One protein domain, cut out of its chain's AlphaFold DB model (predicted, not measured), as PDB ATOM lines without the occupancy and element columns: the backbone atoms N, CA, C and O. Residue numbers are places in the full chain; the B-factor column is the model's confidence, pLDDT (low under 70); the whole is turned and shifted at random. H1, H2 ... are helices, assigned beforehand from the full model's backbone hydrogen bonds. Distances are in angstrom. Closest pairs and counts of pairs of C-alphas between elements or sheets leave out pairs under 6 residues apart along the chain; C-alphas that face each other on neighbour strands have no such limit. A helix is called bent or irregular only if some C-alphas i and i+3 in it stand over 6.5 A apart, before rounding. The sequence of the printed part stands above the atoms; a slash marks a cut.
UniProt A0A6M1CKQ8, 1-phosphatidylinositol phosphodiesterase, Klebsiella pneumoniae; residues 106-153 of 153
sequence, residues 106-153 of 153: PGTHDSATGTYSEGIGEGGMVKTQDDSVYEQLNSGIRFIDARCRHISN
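What this domain is: This is residues 106 to 153 of the 153 residues of the protein "1-phosphatidylinositol phosphodiesterase" of Klebsiella pneumoniae (UniProt A0A6M1CKQ8). This model has little regular structure: a loose, flat V in which the short helices H1 and H2 and a wide loop, residues 116 to 132, make one side, and a tail ending at Asn 153 makes the other. Residues 107 to 108 pair, parallel, with residues 143 to 144. The printed part has 48 residues, with H1 then H2 and no named strand; the class is all helix, on 12 residues in named elements. The radius of gyration of the C-alphas is 12.2 A, and the spans are 32 by 32 by 15 A.

How they stand to each other: H1, residues 111 to 115, and H2, residues 133 to 139, only just touch, with 3 pairs of C-alphas within 8 A; the closest C-alphas, of Ala 112 and Val 133, are 6.1 A apart. In H2 every O i to N i+4 pair is within hydrogen-bond range; in H1, 0 of 1 is, and 0 of 2 O i to N i+3 pairs.

Where its parts are: H1 begins at C-alpha 111 (29.273, -3.552, 56.540) and measures 9.6 A; it is irregular, with C-alphas 111 and 114 7.2 A apart. H2 measures 9.7 A and ends at C-alpha 139 (21.933, -13.448, 60.567).

The domain as a whole: The C-alphas of Ser 139 and Asn 153 are the two farthest apart, 35.1 A. The printed part has no cut; the H1 to H2 link is long, 17 residues. pLDDT is under 70 at residues 116 to 126 and 153.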
ATOM      1  N   PRO A 106      29.893 -16.196  54.514       92.50
ATOM      2  CA  PRO A 106      29.107 -15.077  54.019       92.50
ATOM      3  C   PRO A 106      29.638 -13.763  54.601       92.50
ATOM      4  O   PRO A 106      29.944 -13.667  55.798       92.50
ATOM      5  N   GLY A 107      29.721 -12.750  53.744       93.81
ATOM      6  CA  GLY A 107      30.213 -11.421  54.076       93.81
ATOM      7  C   GLY A 107      29.287 -10.313  53.608       93.81
ATOM      8  O   GLY A 107      28.419 -10.539  52.765       93.81
ATOM      9  N   THR A 108      29.495  -9.117  54.140       93.31
ATOM     10  CA  THR A 108      28.822  -7.893  53.693       93.31
ATOM     11  C   THR A 108      29.856  -6.860  53.267       93.31
ATOM     12  O   THR A 108      30.943  -6.779  53.838       93.31
ATOM     13  N   HIS A 109      29.525  -6.102  52.227       92.94
ATOM     14  CA  HIS A 109      30.351  -5.024  51.685       92.94
ATOM     15  C   HIS A 109      29.978  -3.702  52.364       92.94
ATOM     16  O   HIS A 109      28.785  -3.450  52.559       92.94
ATOM     17  N   ASP A 110      30.975  -2.895  52.749       88.00
ATOM     18  CA  ASP A 110      30.793  -1.671  53.544       88.00
ATOM     19  C   ASP A 110      29.866  -1.905  54.767       88.00
ATOM     20  O   ASP A 110      28.861  -1.233  54.985       88.00
ATOM     21  N   SER A 111      30.190  -2.918  55.580       90.56
ATOM     22  CA  SER A 111      29.273  -3.552  56.540       90.56
ATOM     23  C   SER A 111      28.631  -2.601  57.558       90.56
ATOM     24  O   SER A 111      27.549  -2.882  58.066       90.56
ATOM     25  N   ALA A 112      29.292  -1.498  57.908       88.75
ATOM     26  CA  ALA A 112      28.847  -0.595  58.969       88.75
ATOM     27  C   ALA A 112      27.871   0.503  58.505       88.75
ATOM     28  O   ALA A 112      27.457   1.322  59.324       88.75
ATOM     29  N   THR A 113      27.454   0.539  57.233       85.81
ATOM     30  CA  THR A 113      26.536   1.592  56.755       85.81
ATOM     31  C   THR A 113      25.112   1.458  57.301       85.81
ATOM     32  O   THR A 113      24.328   2.387  57.154       85.81
ATOM     33  N   GLY A 114      24.747   0.337  57.935       78.00
ATOM     34  CA  GLY A 114      23.402   0.132  58.495       78.00
ATOM     35  C   GLY A 114      23.033   1.103  59.619       78.00
ATOM     36  O   GLY A 114      21.858   1.365  59.850       78.00
ATOM     37  N   THR A 115      24.024   1.696  60.291       76.44
ATOM     38  CA  THR A 115      23.792   2.748  61.296       76.44
ATOM     39  C   THR A 115      23.689   4.146  60.686       76.44
ATOM     40  O   THR A 115      23.460   5.108  61.414       76.44
ATOM     41  N   TYR A 116      23.894   4.286  59.373       68.62
ATOM     42  CA  TYR A 116      23.715   5.550  58.673       68.62
ATOM     43  C   TYR A 116      22.218   5.840  58.507       68.62
ATOM     44  O   TYR A 116      21.494   5.098  57.840       68.62
ATOM     45  N   SER A 117      21.756   6.925  59.124       61.97
ATOM     46  CA  SER A 117      20.415   7.478  58.933       61.97
ATOM     47  C   SER A 117      20.526   8.790  58.165       61.97
ATOM     48  O   SER A 117      21.154   9.730  58.656       61.97
ATOM     49  N   GLU A 118      19.919   8.871  56.983       61.50
ATOM     50  CA  GLU A 118      19.851  10.126  56.232       61.50
ATOM     51  C   GLU A 118      19.042  11.184  56.994       61.50
ATOM     52  O   GLU A 118      17.969  10.905  57.535       61.50
ATOM     53  N   GLY A 119      19.529  12.425  56.976       55.22
ATOM     54  CA  GLY A 119      18.651  13.592  57.000       55.22
ATOM     55  C   GLY A 119      18.056  13.802  55.603       55.22
ATOM     56  O   GLY A 119      18.702  13.490  54.605       55.22
ATOM     57  N   ILE A 120      16.822  14.308  55.524       42.16
ATOM     58  CA  ILE A 120      16.092  14.529  54.263       42.16
ATOM     59  C   ILE A 120      16.969  15.303  53.257       42.16
ATOM     60  O   ILE A 120      17.228  16.486  53.465       42.16
ATOM     61  N   GLY A 121      17.375  14.651  52.159       50.97
ATOM     62  CA  GLY A 121      17.967  15.308  50.983       50.97
ATOM     63  C   GLY A 121      19.309  14.766  50.471       50.97
ATOM     64  O   GLY A 121      19.694  15.137  49.365       50.97
ATOM     65  N   GLU A 122      20.000  13.880  51.190       51.12
ATOM     66  CA  GLU A 122      21.299  13.330  50.758       51.12
ATOM     67  C   GLU A 122      21.191  11.831  50.481       51.12
ATOM     68  O   GLU A 122      21.416  11.006  51.360       51.12
ATOM     69  N   GLY A 123      20.801  11.501  49.247       52.59
ATOM     70  CA  GLY A 123      20.383  10.162  48.846       52.59
ATOM     71  C   GLY A 123      21.375   9.032  49.129       52.59
ATOM     72  O   GLY A 123      22.594   9.210  49.113       52.59
ATOM     73  N   GLY A 124      20.796   7.842  49.298       57.53
ATOM     74  CA  GLY A 124      21.403   6.582  49.736       57.53
ATOM     75  C   GLY A 124      22.426   5.951  48.801       57.53
ATOM     76  O   GLY A 124      22.496   4.733  48.693       57.53
ATOM     77  N   MET A 125      23.247   6.761  48.140       63.09
ATOM     78  CA  MET A 125      24.351   6.330  47.286       63.09
ATOM     79  C   MET A 125      25.500   5.691  48.082       63.09
ATOM     80  O   MET A 125      26.336   5.013  47.493       63.09
ATOM     81  N   VAL A 126      25.552   5.906  49.403       69.94
ATOM     82  CA  VAL A 126      26.623   5.416  50.292       69.94
ATOM     83  C   VAL A 126      26.188   4.281  51.223       69.94
ATOM     84  O   VAL A 126      27.032   3.698  51.900       69.94
ATOM     85  N   LYS A 127      24.889   3.958  51.280       79.06
ATOM     86  CA  LYS A 127      24.361   2.904  52.151       79.06
ATOM     87  C   LYS A 127      24.310   1.576  51.395       79.06
ATOM     88  O   LYS A 127      23.615   1.459  50.394       79.06
ATOM     89  N   THR A 128      25.027   0.571  51.890       80.12
ATOM     90  CA  THR A 128      25.094  -0.776  51.292       80.12
ATOM     91  C   THR A 128      24.376  -1.832  52.132       80.12
ATOM     92  O   THR A 128      24.011  -2.885  51.616       80.12
ATOM     93  N   GLN A 129      24.170  -1.550  53.418       86.25
ATOM     94  CA  GLN A 129      23.492  -2.404  54.393       86.25
ATOM     95  C   GLN A 129      22.404  -1.631  55.135       86.25
ATOM     96  O   GLN A 129      22.596  -0.456  55.448       86.25
ATOM     97  N   ASP A 130      21.311  -2.315  55.479       87.44
ATOM     98  CA  ASP A 130      20.261  -1.821  56.384       87.44
ATOM     99  C   ASP A 130      20.467  -2.270  57.836       87.44
ATOM    100  O   ASP A 130      20.127  -1.544  58.768       87.44
ATOM    101  N   ASP A 131      21.063  -3.445  58.029       90.19
ATOM    102  CA  ASP A 131      21.275  -4.044  59.343       90.19
ATOM    103  C   ASP A 131      22.537  -3.505  60.021       90.19
ATOM    104  O   ASP A 131      23.585  -3.326  59.393       90.19
ATOM    105  N   SER A 132      22.483  -3.339  61.347       90.75
ATOM    106  CA  SER A 132      23.701  -3.142  62.142       90.75
ATOM    107  C   SER A 132      24.629  -4.359  62.027       90.75
ATOM    108  O   SER A 132      24.178  -5.481  61.792       90.75
ATOM    109  N   VAL A 133      25.930  -4.178  62.277       92.31
ATOM    110  CA  VAL A 133      26.890  -5.301  62.303       92.31
ATOM    111  C   VAL A 133      26.445  -6.397  63.283       92.31
ATOM    112  O   VAL A 133      26.601  -7.581  62.997       92.31
ATOM    113  N   TYR A 134      25.832  -6.031  64.413       93.00
ATOM    114  CA  TYR A 134      25.290  -6.997  65.371       93.00
ATOM    115  C   TYR A 134      24.187  -7.873  64.754       93.00
ATOM    116  O   TYR A 134      24.218  -9.098  64.895       93.00
ATOM    117  N   GLU A 135      23.256  -7.273  64.012       93.31
ATOM    118  CA  GLU A 135      22.193  -8.024  63.336       93.31
ATOM    119  C   GLU A 135      22.727  -8.873  62.178       93.31
ATOM    120  O   GLU A 135      22.333 -10.031  62.026       93.31
ATOM    121  N   GLN A 136      23.727  -8.383  61.444       93.44
ATOM    122  CA  GLN A 136      24.431  -9.178  60.435       93.44
ATOM    123  C   GLN A 136      25.066 -10.438  61.054       93.44
ATOM    124  O   GLN A 136      24.912 -11.546  60.528       93.44
ATOM    125  N   LEU A 137      25.719 -10.314  62.217       93.75
ATOM    126  CA  LEU A 137      26.280 -11.459  62.946       93.75
ATOM    127  C   LEU A 137      25.190 -12.438  63.414       93.75
ATOM    128  O   LEU A 137      25.395 -13.659  63.333       93.75
ATOM    129  N   ASN A 138      24.037 -11.933  63.868       93.00
ATOM    130  CA  ASN A 138      22.879 -12.758  64.233       93.00
ATOM    131  C   ASN A 138      22.282 -13.497  63.025       93.00
ATOM    132  O   ASN A 138      21.828 -14.642  63.151       93.00
ATOM    133  N   SER A 139      22.359 -12.883  61.848       91.75
ATOM    134  CA  SER A 139      21.933 -13.448  60.567       91.75
ATOM    135  C   SER A 139      22.945 -14.415  59.946       91.75
ATOM    136  O   SER A 139      22.604 -15.122  59.000       91.75
ATOM    137  N   GLY A 140      24.146 -14.536  60.523       92.94
ATOM    138  CA  GLY A 140      25.153 -15.530  60.141       92.94
ATOM    139  C   GLY A 140      26.347 -14.984  59.357       92.94
ATOM    140  O   GLY A 140      27.231 -15.773  59.028       92.94
ATOM    141  N   ILE A 141      26.419 -13.668  59.114       94.75
ATOM    142  CA  ILE A 141      27.565 -13.010  58.464       94.75
ATOM    143  C   ILE A 141      28.825 -13.207  59.303       94.75
ATOM    144  O   ILE A 141      28.791 -13.064  60.525       94.75
ATOM    145  N   ARG A 142      29.941 -13.574  58.671       95.06
ATOM    146  CA  ARG A 142      31.229 -13.831  59.344       95.06
ATOM    147  C   ARG A 142      32.430 -13.193  58.652       95.06
ATOM    148  O   ARG A 142      33.542 -13.338  59.146       95.06
ATOM    149  N   PHE A 143      32.201 -12.445  57.577       95.19
ATOM    150  CA  PHE A 143      33.196 -11.588  56.944       95.19
ATOM    151  C   PHE A 143      32.685 -10.140  56.914       95.19
ATOM    152  O   PHE A 143      31.583  -9.884  56.434       95.19
ATOM    153  N   ILE A 144      33.466  -9.208  57.465       95.38
ATOM    154  CA  ILE A 144      33.071  -7.808  57.664       95.38
ATOM    155  C   ILE A 144      34.041  -6.908  56.899       95.38
ATOM    156  O   ILE A 144      35.237  -6.913  57.188       95.38
ATOM    157  N   ASP A 145      33.522  -6.130  55.949       95.69
ATOM    158  CA  ASP A 145      34.257  -5.053  55.285       95.69
ATOM    159  C   ASP A 145      34.091  -3.763  56.098       95.69
ATOM    160  O   ASP A 145      33.038  -3.121  56.080       95.69
ATOM    161  N   ALA A 146      35.127  -3.411  56.860       91.25
ATOM    162  CA  ALA A 146      35.159  -2.210  57.682       91.25
ATOM    163  C   ALA A 146      36.089  -1.164  57.063       91.25
ATOM    164  O   ALA A 146      37.296  -1.380  56.934       91.25
ATOM    165  N   ARG A 147      35.532   0.008  56.745       90.19
ATOM    166  CA  ARG A 147      36.285   1.159  56.242       90.19
ATOM    167  C   ARG A 147      36.278   2.270  57.275       90.19
ATOM    168  O   ARG A 147      35.226   2.781  57.646       90.19
ATOM    169  N   CYS A 148      37.466   2.634  57.740       88.44
ATOM    170  CA  CYS A 148      37.641   3.567  58.845       88.44
ATOM    171  C   CYS A 148      38.477   4.774  58.418       88.44
ATOM    172  O   CYS A 148      39.332   4.688  57.538       88.44
ATOM    173  N   ARG A 149      38.267   5.896  59.109       90.44
ATOM    174  CA  ARG A 149      39.114   7.087  59.031       90.44
ATOM    175  C   ARG A 149      39.760   7.314  60.392       90.44
ATOM    176  O   ARG A 149      39.071   7.271  61.405       90.44
ATOM    177  N   HIS A 150      41.058   7.589  60.408       89.06
ATOM    178  CA  HIS A 150      41.763   8.001  61.619       89.06
ATOM    179  C   HIS A 150      41.295   9.397  62.070       89.06
ATOM    180  O   HIS A 150      41.231  10.315  61.249       89.06
ATOM    181  N   ILE A 151      40.961   9.568  63.351       90.69
ATOM    182  CA  ILE A 151      40.505  10.846  63.916       90.69
ATOM    183  C   ILE A 151      41.270  11.105  65.221       90.69
ATOM    184  O   ILE A 151      40.906  10.551  66.250       90.69
ATOM    185  N   SER A 152      42.270  11.996  65.155       80.81
ATOM    186  CA  SER A 152      43.148  12.422  66.268       80.81
ATOM    187  C   SER A 152      44.045  11.324  66.874       80.81
ATOM    188  O   SER A 152      43.701  10.150  66.823       80.81
ATOM    189  N   ASN A 153      45.194  11.725  67.442       62.03
ATOM    190  CA  ASN A 153      46.091  10.883  68.257       62.03
ATOM    191  C   ASN A 153      45.933  11.217  69.741       62.03
ATOM    192  O   ASN A 153      45.840  12.434  70.028       62.03
TER     193      ASN A 153